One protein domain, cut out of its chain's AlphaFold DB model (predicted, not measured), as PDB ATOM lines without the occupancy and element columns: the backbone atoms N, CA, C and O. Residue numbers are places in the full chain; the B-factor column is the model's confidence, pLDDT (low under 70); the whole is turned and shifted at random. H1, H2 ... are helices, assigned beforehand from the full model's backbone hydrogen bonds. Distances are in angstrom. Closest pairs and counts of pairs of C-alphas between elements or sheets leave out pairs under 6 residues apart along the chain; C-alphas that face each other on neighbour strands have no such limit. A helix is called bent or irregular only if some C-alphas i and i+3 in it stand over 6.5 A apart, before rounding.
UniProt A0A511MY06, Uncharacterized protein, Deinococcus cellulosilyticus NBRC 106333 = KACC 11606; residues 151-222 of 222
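Overview. This is residues 151 to 222 of the 222 residues of an uncharacterized protein of Deinococcus cellulosilyticus NBRC 106333 = KACC 11606 (UniProt A0A511MY06). Two long helices, H2 and H1, run opposite ways nearly side by side, joined by a tight turn at one end and spreading slowly apart toward the other, like a narrow V. The printed part has 72 residues with two named helices, H1 then H2, and no named strand; the class is all helix. The whole is extended, a rod spanning 62 by 21 by 8 A, with a radius of gyration of the C-alphas of 17.6 A.

Along the chain. H2, residues 184 to 220, is 55.2 A long and ends at C-alpha 220 at (9.310, 16.025, 12.201). H1, residues 151 to 178, is 40.7 A long and begins at C-alpha 151 at (7.516, 4.463, 27.233); it is neither bent nor irregular, but only just: C-alphas 152 and 155 are 6.0 A apart.

Arrangement. H2 and H1 are close but not clearly touching, with 1 pair of C-alphas within 8 A; the closest are those of Ala 190 and Gly 176, 6.6 A apart. They run opposite ways at a shallow tilt of 13 degrees. Residues 151 to 164 of H1 stand free, as do residues 202 to 222, of which 202 to 220 belong to H2. O i to N i+4 pairs are within hydrogen-bond range in 32 of 33 cases in H2 and 21 of 24 in H1.

Size, cuts and confidence. The C-alphas farthest apart, of Asp 182 and Gln 222, are 61.8 A apart. The printed part has no cut, and the link from H1 to H2 is tight. Mean pLDDT of the printed part is 70.6; residues 151 to 162, 172, 174 to 190 and 220 to 222 are under 70.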
ATOM      1  N   GLN A 151       7.164   4.995  28.551       43.81
ATOM      2  CA  GLN A 151       7.516   4.463  27.233       43.81
ATOM      3  C   GLN A 151       8.013   3.005  27.279       43.81
ATOM      4  O   GLN A 151       7.946   2.302  26.271       43.81
ATOM      5  N   ALA A 152       8.454   2.525  28.448       42.16
ATOM      6  CA  ALA A 152       8.807   1.122  28.679       42.16
ATOM      7  C   ALA A 152       7.574   0.253  29.006       42.16
ATOM      8  O   ALA A 152       7.519  -0.916  28.619       42.16
ATOM      9  N   GLU A 153       6.556   0.836  29.647       49.62
ATOM     10  CA  GLU A 153       5.288   0.163  29.964       49.62
ATOM     11  C   GLU A 153       4.374   0.003  28.734       49.62
ATOM     12  O   GLU A 153       3.630  -0.971  28.606       49.62
ATOM     13  N   SER A 154       4.466   0.922  27.766       47.94
ATOM     14  CA  SER A 154       3.635   0.906  26.553       47.94
ATOM     15  C   SER A 154       3.874  -0.331  25.677       47.94
ATOM     16  O   SER A 154       2.931  -0.895  25.125       47.94
ATOM     17  N   ARG A 155       5.117  -0.829  25.596       48.62
ATOM     18  CA  ARG A 155       5.463  -2.032  24.812       48.62
ATOM     19  C   ARG A 155       4.893  -3.317  25.419       48.62
ATOM     20  O   ARG A 155       4.517  -4.228  24.682       48.62
ATOM     21  N   THR A 156       4.769  -3.383  26.745       53.62
ATOM     22  CA  THR A 156       4.096  -4.490  27.443       53.62
ATOM     23  C   THR A 156       2.576  -4.360  27.366       53.62
ATOM     24  O   THR A 156       1.895  -5.369  27.189       53.62
ATOM     25  N   LEU A 157       2.043  -3.136  27.407       54.19
ATOM     26  CA  LEU A 157       0.621  -2.850  27.204       54.19
ATOM     27  C   LEU A 157       0.152  -3.245  25.800       54.19
ATOM     28  O   LEU A 157      -0.835  -3.959  25.678       54.19
ATOM     29  N   ILE A 158       0.886  -2.893  24.742       56.53
ATOM     30  CA  ILE A 158       0.542  -3.236  23.346       56.53
ATOM     31  C   ILE A 158       0.478  -4.757  23.132       56.53
ATOM     32  O   ILE A 158      -0.416  -5.258  22.446       56.53
ATOM     33  N   SER A 159       1.391  -5.509  23.752       57.25
ATOM     34  CA  SER A 159       1.378  -6.978  23.713       57.25
ATOM     35  C   SER A 159       0.176  -7.560  24.468       57.25
ATOM     36  O   SER A 159      -0.513  -8.453  23.968       57.25
ATOM     37  N   ARG A 160      -0.150  -6.987  25.633       61.88
ATOM     38  CA  ARG A 160      -1.321  -7.370  26.437       61.88
ATOM     39  C   ARG A 160      -2.641  -7.038  25.745       61.88
ATOM     40  O   ARG A 160      -3.548  -7.858  25.798       61.88
ATOM     41  N   PHE A 161      -2.742  -5.915  25.036       64.69
ATOM     42  CA  PHE A 161      -3.933  -5.559  24.258       64.69
ATOM     43  C   PHE A 161      -4.160  -6.508  23.074       64.69
ATOM     44  O   PHE A 161      -5.300  -6.882  22.808       64.69
ATOM     45  N   LYS A 162      -3.094  -6.982  22.412       67.81
ATOM     46  CA  LYS A 162      -3.190  -8.028  21.377       67.81
ATOM     47  C   LYS A 162      -3.656  -9.370  21.942       67.81
ATOM     48  O   LYS A 162      -4.524 -10.006  21.351       67.81
ATOM     49  N   LEU A 163      -3.118  -9.776  23.093       73.88
ATOM     50  CA  LEU A 163      -3.544 -10.985  23.808       73.88
ATOM     51  C   LEU A 163      -4.996 -10.887  24.284       73.88
ATOM     52  O   LEU A 163      -5.753 -11.840  24.123       73.88
ATOM     53  N   LEU A 164      -5.407  -9.729  24.803       73.69
ATOM     54  CA  LEU A 164      -6.779  -9.479  25.235       73.69
ATOM     55  C   LEU A 164      -7.745  -9.494  24.045       73.69
ATOM     56  O   LEU A 164      -8.799 -10.111  24.127       73.69
ATOM     57  N   SER A 165      -7.363  -8.892  22.914       70.44
ATOM     58  CA  SER A 165      -8.150  -8.946  21.678       70.44
ATOM     59  C   SER A 165      -8.295 -10.376  21.157       70.44
ATOM     60  O   SER A 165      -9.392 -10.766  20.768       70.44
ATOM     61  N   LEU A 166      -7.219 -11.169  21.165       77.69
ATOM     62  CA  LEU A 166      -7.266 -12.580  20.773       77.69
ATOM     63  C   LEU A 166      -8.175 -13.382  21.718       77.69
ATOM     64  O   LEU A 166      -8.965 -14.205  21.264       77.69
ATOM     65  N   LEU A 167      -8.100 -13.107  23.022       80.00
ATOM     66  CA  LEU A 167      -8.919 -13.758  24.039       80.00
ATOM     67  C   LEU A 167     -10.403 -13.402  23.888       80.00
ATOM     68  O   LEU A 167     -11.242 -14.289  23.970       80.00
ATOM     69  N   ILE A 168     -10.735 -12.143  23.590       76.69
ATOM     70  CA  ILE A 168     -12.114 -11.707  23.320       76.69
ATOM     71  C   ILE A 168     -12.675 -12.418  22.082       76.69
ATOM     72  O   ILE A 168     -13.798 -12.917  22.124       76.69
ATOM     73  N   VAL A 169     -11.890 -12.527  21.006       74.81
ATOM     74  CA  VAL A 169     -12.297 -13.252  19.789       74.81
ATOM     75  C   VAL A 169     -12.499 -14.741  20.077       74.81
ATOM     76  O   VAL A 169     -13.484 -15.324  19.629       74.81
ATOM     77  N   LEU A 170     -11.610 -15.355  20.861       76.81
ATOM     78  CA  LEU A 170     -11.701 -16.769  21.220       76.81
ATOM     79  C   LEU A 170     -12.909 -17.051  22.123       76.81
ATOM     80  O   LEU A 170     -13.644 -18.004  21.884       76.81
ATOM     81  N   VAL A 171     -13.160 -16.193  23.116       77.50
ATOM     82  CA  VAL A 171     -14.347 -16.275  23.978       77.50
ATOM     83  C   VAL A 171     -15.614 -16.081  23.152       77.50
ATOM     84  O   VAL A 171     -16.534 -16.877  23.287       77.50
ATOM     85  N   GLY A 172     -15.652 -15.104  22.243       66.88
ATOM     86  CA  GLY A 172     -16.782 -14.900  21.333       66.88
ATOM     87  C   GLY A 172     -17.045 -16.106  20.425       66.88
ATOM     88  O   GLY A 172     -18.192 -16.515  20.268       66.88
ATOM     89  N   ALA A 173     -15.994 -16.729  19.884       71.56
ATOM     90  CA  ALA A 173     -16.107 -17.921  19.045       71.56
ATOM     91  C   ALA A 173     -16.587 -19.152  19.831       71.56
ATOM     92  O   ALA A 173     -17.452 -19.883  19.355       71.56
ATOM     93  N   VAL A 174     -16.076 -19.366  21.048       69.12
ATOM     94  CA  VAL A 174     -16.499 -20.473  21.922       69.12
ATOM     95  C   VAL A 174     -17.930 -20.261  22.414       69.12
ATOM     96  O   VAL A 174     -18.731 -21.188  22.381       69.12
ATOM     97  N   PHE A 175     -18.292 -19.041  22.812       61.75
ATOM     98  CA  PHE A 175     -19.641 -18.723  23.283       61.75
ATOM     99  C   PHE A 175     -20.670 -18.762  22.143       61.75
ATOM    100  O   PHE A 175     -21.773 -19.270  22.326       61.75
ATOM    101  N   GLY A 176     -20.296 -18.300  20.945       61.81
ATOM    102  CA  GLY A 176     -21.115 -18.413  19.735       61.81
ATOM    103  C   GLY A 176     -21.257 -19.853  19.236       61.81
ATOM    104  O   GLY A 176     -22.331 -20.234  18.781       61.81
ATOM    105  N   GLY A 177     -20.208 -20.671  19.369       59.47
ATOM    106  CA  GLY A 177     -20.234 -22.091  19.012       59.47
ATOM    107  C   GLY A 177     -21.024 -22.956  19.997       59.47
ATOM    108  O   GLY A 177     -21.717 -23.876  19.576       59.47
ATOM    109  N   LEU A 178     -20.975 -22.652  21.298       57.91
ATOM    110  CA  LEU A 178     -21.711 -23.396  22.330       57.91
ATOM    111  C   LEU A 178     -23.202 -23.031  22.400       57.91
ATOM    112  O   LEU A 178     -23.993 -23.848  22.856       57.91
ATOM    113  N   GLN A 179     -23.598 -21.850  21.915       51.50
ATOM    114  CA  GLN A 179     -25.007 -21.451  21.771       51.50
ATOM    115  C   GLN A 179     -25.627 -21.911  20.432       51.50
ATOM    116  O   GLN A 179     -26.751 -21.531  20.104       51.50
ATOM    117  N   TYR A 180     -24.921 -22.739  19.649       51.47
ATOM    118  CA  TYR A 180     -25.386 -23.313  18.378       51.47
ATOM    119  C   TYR A 180     -26.406 -24.455  18.584       51.47
ATOM    120  O   TYR A 180     -26.351 -25.497  17.936       51.47
ATOM    121  N   THR A 181     -27.353 -24.291  19.503       52.84
ATOM    122  CA  THR A 181     -28.456 -25.235  19.684       52.84
ATOM    123  C   THR A 181     -29.791 -24.496  19.598       52.84
ATOM    124  O   THR A 181     -30.312 -23.921  20.545       52.84
ATOM    125  N   ASP A 182     -30.331 -24.531  18.380       54.88
ATOM    126  CA  ASP A 182     -31.768 -24.618  18.102       54.88
ATOM    127  C   ASP A 182     -32.662 -23.397  18.401       54.88
ATOM    128  O   ASP A 182     -33.771 -23.545  18.899       54.88
ATOM    129  N   ASN A 183     -32.238 -22.170  18.056       57.00
ATOM    130  CA  ASN A 183     -33.151 -21.015  17.996       57.00
ATOM    131  C   ASN A 183     -32.756 -19.981  16.921       57.00
ATOM    132  O   ASN A 183     -31.722 -19.320  17.006       57.00
ATOM    133  N   ARG A 184     -33.621 -19.767  15.914       56.75
ATOM    134  CA  ARG A 184     -33.382 -18.811  14.803       56.75
ATOM    135  C   ARG A 184     -33.287 -17.343  15.237       56.75
ATOM    136  O   ARG A 184     -32.633 -16.556  14.565       56.75
ATOM    137  N   GLU A 185     -33.894 -16.975  16.361       59.69
ATOM    138  CA  GLU A 185     -33.795 -15.618  16.924       59.69
ATOM    139  C   GLU A 185     -32.394 -15.360  17.532       59.69
ATOM    140  O   GLU A 185     -31.906 -14.229  17.513       59.69
ATOM    141  N   MET A 186     -31.679 -16.412  17.961       56.53
ATOM    142  CA  MET A 186     -30.288 -16.302  18.427       56.53
ATOM    143  C   MET A 186     -29.286 -16.126  17.280       56.53
ATOM    144  O   MET A 186     -28.247 -15.512  17.495       56.53
ATOM    145  N   LEU A 187     -29.592 -16.566  16.051       58.94
ATOM    146  CA  LEU A 187     -28.735 -16.299  14.882       58.94
ATOM    147  C   LEU A 187     -28.637 -14.801  14.583       58.94
ATOM    148  O   LEU A 187     -27.562 -14.310  14.243       58.94
ATOM    149  N   ILE A 188     -29.739 -14.066  14.743       65.50
ATOM    150  CA  ILE A 188     -29.759 -12.617  14.527       65.50
ATOM    151  C   ILE A 188     -28.961 -11.922  15.636       65.50
ATOM    152  O   ILE A 188     -28.130 -11.069  15.339       65.50
ATOM    153  N   GLN A 189     -29.132 -12.324  16.898       61.94
ATOM    154  CA  GLN A 189     -28.360 -11.757  18.009       61.94
ATOM    155  C   GLN A 189     -26.864 -12.094  17.934       61.94
ATOM    156  O   GLN A 189     -26.034 -11.209  18.137       61.94
ATOM    157  N   ALA A 190     -26.501 -13.331  17.589       64.19
ATOM    158  CA  ALA A 190     -25.112 -13.731  17.386       64.19
ATOM    159  C   ALA A 190     -24.480 -12.955  16.221       64.19
ATOM    160  O   ALA A 190     -23.381 -12.426  16.367       64.19
ATOM    161  N   ALA A 191     -25.195 -12.793  15.102       72.94
ATOM    162  CA  ALA A 191     -24.739 -11.963  13.989       72.94
ATOM    163  C   ALA A 191     -24.515 -10.504  14.419       72.94
ATOM    164  O   ALA A 191     -23.485  -9.918  14.091       72.94
ATOM    165  N   TRP A 192     -25.422  -9.936  15.219       73.00
ATOM    166  CA  TRP A 192     -25.269  -8.588  15.777       73.00
ATOM    167  C   TRP A 192     -24.056  -8.459  16.708       73.00
ATOM    168  O   TRP A 192     -23.328  -7.468  16.629       73.00
ATOM    169  N   MET A 193     -23.778  -9.474  17.531       83.38
ATOM    170  CA  MET A 193     -22.583  -9.509  18.380       83.38
ATOM    171  C   MET A 193     -21.298  -9.558  17.542       83.38
ATOM    172  O   MET A 193     -20.372  -8.788  17.802       83.38
ATOM    173  N   PHE A 194     -21.259 -10.378  16.486       80.44
ATOM    174  CA  PHE A 194     -20.124 -10.437  15.559       80.44
ATOM    175  C   PHE A 194     -19.886  -9.099  14.847       80.44
ATOM    176  O   PHE A 194     -18.752  -8.620  14.810       80.44
ATOM    177  N   VAL A 195     -20.943  -8.456  14.346       84.56
ATOM    178  CA  VAL A 195     -20.847  -7.138  13.696       84.56
ATOM    179  C   VAL A 195     -20.312  -6.084  14.670       84.56
ATOM    180  O   VAL A 195     -19.408  -5.326  14.315       84.56
ATOM    181  N   SER A 196     -20.797  -6.071  15.915       87.69
ATOM    182  CA  SER A 196     -20.321  -5.131  16.940       87.69
ATOM    183  C   SER A 196     -18.852  -5.360  17.315       87.69
ATOM    184  O   SER A 196     -18.097  -4.402  17.488       87.69
ATOM    185  N   SER A 197     -18.411  -6.622  17.355       79.38
ATOM    186  CA  SER A 197     -17.021  -6.977  17.646       79.38
ATOM    187  C   SER A 197     -16.081  -6.540  16.524       79.38
ATOM    188  O   SER A 197     -14.990  -6.041  16.797       79.38
ATOM    189  N   ILE A 198     -16.492  -6.710  15.265       85.81
ATOM    190  CA  ILE A 198     -15.712  -6.267  14.104       85.81
ATOM    191  C   ILE A 198     -15.623  -4.739  14.083       85.81
ATOM    192  O   ILE A 198     -14.546  -4.184  13.864       85.81
ATOM    193  N   PHE A 199     -16.731  -4.052  14.370       90.12
ATOM    194  CA  PHE A 199     -16.761  -2.595  14.444       90.12
ATOM    195  C   PHE A 199     -15.824  -2.056  15.533       90.12
ATOM    196  O   PHE A 199     -15.029  -1.154  15.272       90.12
ATOM    197  N   LEU A 200     -15.840  -2.653  16.730       88.44
ATOM    198  CA  LEU A 200     -14.942  -2.260  17.816       88.44
ATOM    199  C   LEU A 200     -13.464  -2.484  17.453       88.44
ATOM    200  O   LEU A 200     -12.628  -1.624  17.729       88.44
ATOM    201  N   ALA A 201     -13.140  -3.597  16.788       85.81
ATOM    202  CA  ALA A 201     -11.780  -3.873  16.327       85.81
ATOM    203  C   ALA A 201     -11.290  -2.831  15.306       85.81
ATOM    204  O   ALA A 201     -10.150  -2.373  15.393       85.81
ATOM    205  N   LEU A 202     -12.158  -2.410  14.381       90.56
ATOM    206  CA  LEU A 202     -11.837  -1.366  13.406       90.56
ATOM    207  C   LEU A 202     -11.590  -0.011  14.074       90.56
ATOM    208  O   LEU A 202     -10.624   0.663  13.725       90.56
ATOM    209  N   VAL A 203     -12.400   0.367  15.067       93.62
ATOM    210  CA  VAL A 203     -12.204   1.617  15.821       93.62
ATOM    211  C   VAL A 203     -10.841   1.634  16.517       93.62
ATOM    212  O   VAL A 203     -10.120   2.627  16.432       93.62
ATOM    213  N   VAL A 204     -10.451   0.530  17.158       90.75
ATOM    214  CA  VAL A 204      -9.141   0.421  17.820       90.75
ATOM    215  C   VAL A 204      -7.993   0.497  16.807       90.75
ATOM    216  O   VAL A 204      -6.980   1.142  17.077       90.75
ATOM    217  N   LEU A 205      -8.151  -0.113  15.629       89.12
ATOM    218  CA  LEU A 205      -7.135  -0.097  14.575       89.12
ATOM    219  C   LEU A 205      -6.949   1.316  13.998       89.12
ATOM    220  O   LEU A 205      -5.821   1.790  13.896       89.12
ATOM    221  N   VAL A 206      -8.046   2.026  13.719       90.88
ATOM    222  CA  VAL A 206      -8.004   3.425  13.263       90.88
ATOM    223  C   VAL A 206      -7.385   4.329  14.326       90.88
ATOM    224  O   VAL A 206      -6.508   5.131  14.010       90.88
ATOM    225  N   MET A 207      -7.777   4.174  15.594       86.44
ATOM    226  CA  MET A 207      -7.204   4.956  16.691       86.44
ATOM    227  C   MET A 207      -5.690   4.714  16.832       86.44
ATOM    228  O   MET A 207      -4.933   5.655  17.066       86.44
ATOM    229  N   SER A 208      -5.229   3.473  16.632       86.31
ATOM    230  CA  SER A 208      -3.799   3.140  16.620       86.31
ATOM    231  C   SER A 208      -3.043   3.830  15.479       86.31
ATOM    232  O   SER A 208      -1.899   4.241  15.677       86.31
ATOM    233  N   GLU A 209      -3.646   3.959  14.297       87.38
ATOM    234  CA  GLU A 209      -3.004   4.602  13.145       87.38
ATOM    235  C   GLU A 209      -2.926   6.122  13.322       87.38
ATOM    236  O   GLU A 209      -1.892   6.734  13.057       87.38
ATOM    237  N   VAL A 210      -3.981   6.727  13.877       86.44
ATOM    238  CA  VAL A 210      -3.989   8.153  14.233       86.44
ATOM    239  C   VAL A 210      -2.911   8.457  15.269       86.44
ATOM    240  O   VAL A 210      -2.163   9.417  15.094       86.44
ATOM    241  N   LEU A 211      -2.765   7.622  16.306       84.06
ATOM    242  CA  LEU A 211      -1.692   7.785  17.292       84.06
ATOM    243  C   LEU A 211      -0.300   7.713  16.649       84.06
ATOM    244  O   LEU A 211       0.572   8.493  17.020       84.06
ATOM    245  N   ARG A 212      -0.084   6.815  15.676       79.56
ATOM    246  CA  ARG A 212       1.194   6.725  14.947       79.56
ATOM    247  C   ARG A 212       1.496   7.987  14.154       79.56
ATOM    248  O   ARG A 212       2.590   8.522  14.280       79.56
ATOM    249  N   VAL A 213       0.531   8.465  13.371       85.25
ATOM    250  CA  VAL A 213       0.693   9.684  12.567       85.25
ATOM    251  C   VAL A 213       0.965  10.885  13.466       85.25
ATOM    252  O   VAL A 213       1.817  11.709  13.153       85.25
ATOM    253  N   LEU A 214       0.284  10.973  14.606       80.19
ATOM    254  CA  LEU A 214       0.454  12.085  15.533       80.19
ATOM    255  C   LEU A 214       1.841  12.079  16.195       80.19
ATOM    256  O   LEU A 214       2.411  13.145  16.399       80.19
ATOM    257  N   ILE A 215       2.409  10.900  16.472       79.12
ATOM    258  CA  ILE A 215       3.788  10.759  16.965       79.12
ATOM    259  C   ILE A 215       4.806  11.128  15.871       79.12
ATOM    260  O   ILE A 215       5.715  11.907  16.142       79.12
ATOM    261  N   ASP A 216       4.627  10.652  14.634       82.56
ATOM    262  CA  ASP A 216       5.530  10.951  13.502       82.56
ATOM    263  C   ASP A 216       5.546  12.453  13.149       82.56
ATOM    264  O   ASP A 216       6.584  13.034  12.836       82.56
ATOM    265  N   GLN A 217       4.395  13.122  13.272       79.12
ATOM    266  CA  GLN A 217       4.277  14.572  13.084       79.12
ATOM    267  C   GLN A 217       4.974  15.375  14.191       79.12
ATOM    268  O   GLN A 217       5.492  16.457  13.926       79.12
ATOM    269  N   GLN A 218       5.005  14.866  15.425       74.75
ATOM    270  CA  GLN A 218       5.750  15.503  16.516       74.75
ATOM    271  C   GLN A 218       7.267  15.354  16.329       74.75
ATOM    272  O   GLN A 218       8.001  16.272  16.680       74.75
ATOM    273  N   GLU A 219       7.728  14.243  15.750       73.44
ATOM    274  CA  GLU A 219       9.153  13.984  15.501       73.44
ATOM    275  C   GLU A 219       9.718  14.834  14.349       73.44
ATOM    276  O   GLU A 219      10.865  15.259  14.412       73.44
ATOM    277  N   LYS A 220       8.908  15.155  13.327       69.12
ATOM    278  CA  LYS A 220       9.310  16.025  12.201       69.12
ATOM    279  C   LYS A 220       9.306  17.528  12.488       69.12
ATOM    280  O   LYS A 220       9.892  18.279  11.714       69.12
ATOM    281  N   ASN A 221       8.606  17.966  13.533       65.06
ATOM    282  CA  ASN A 221       8.495  19.380  13.910       65.06
ATOM    283  C   ASN A 221       9.502  19.801  15.002       65.06
ATOM    284  O   ASN A 221       9.379  20.906  15.538       65.06
ATOM    285  N   GLN A 222      10.471  18.941  15.337       51.38
ATOM    286  CA  GLN A 222      11.671  19.278  16.115       51.38
ATOM    287  C   GLN A 222      12.900  19.322  15.209       51.38
ATOM    288  O   GLN A 222      13.797  20.138  15.515       51.38
TER     289      GLN A 222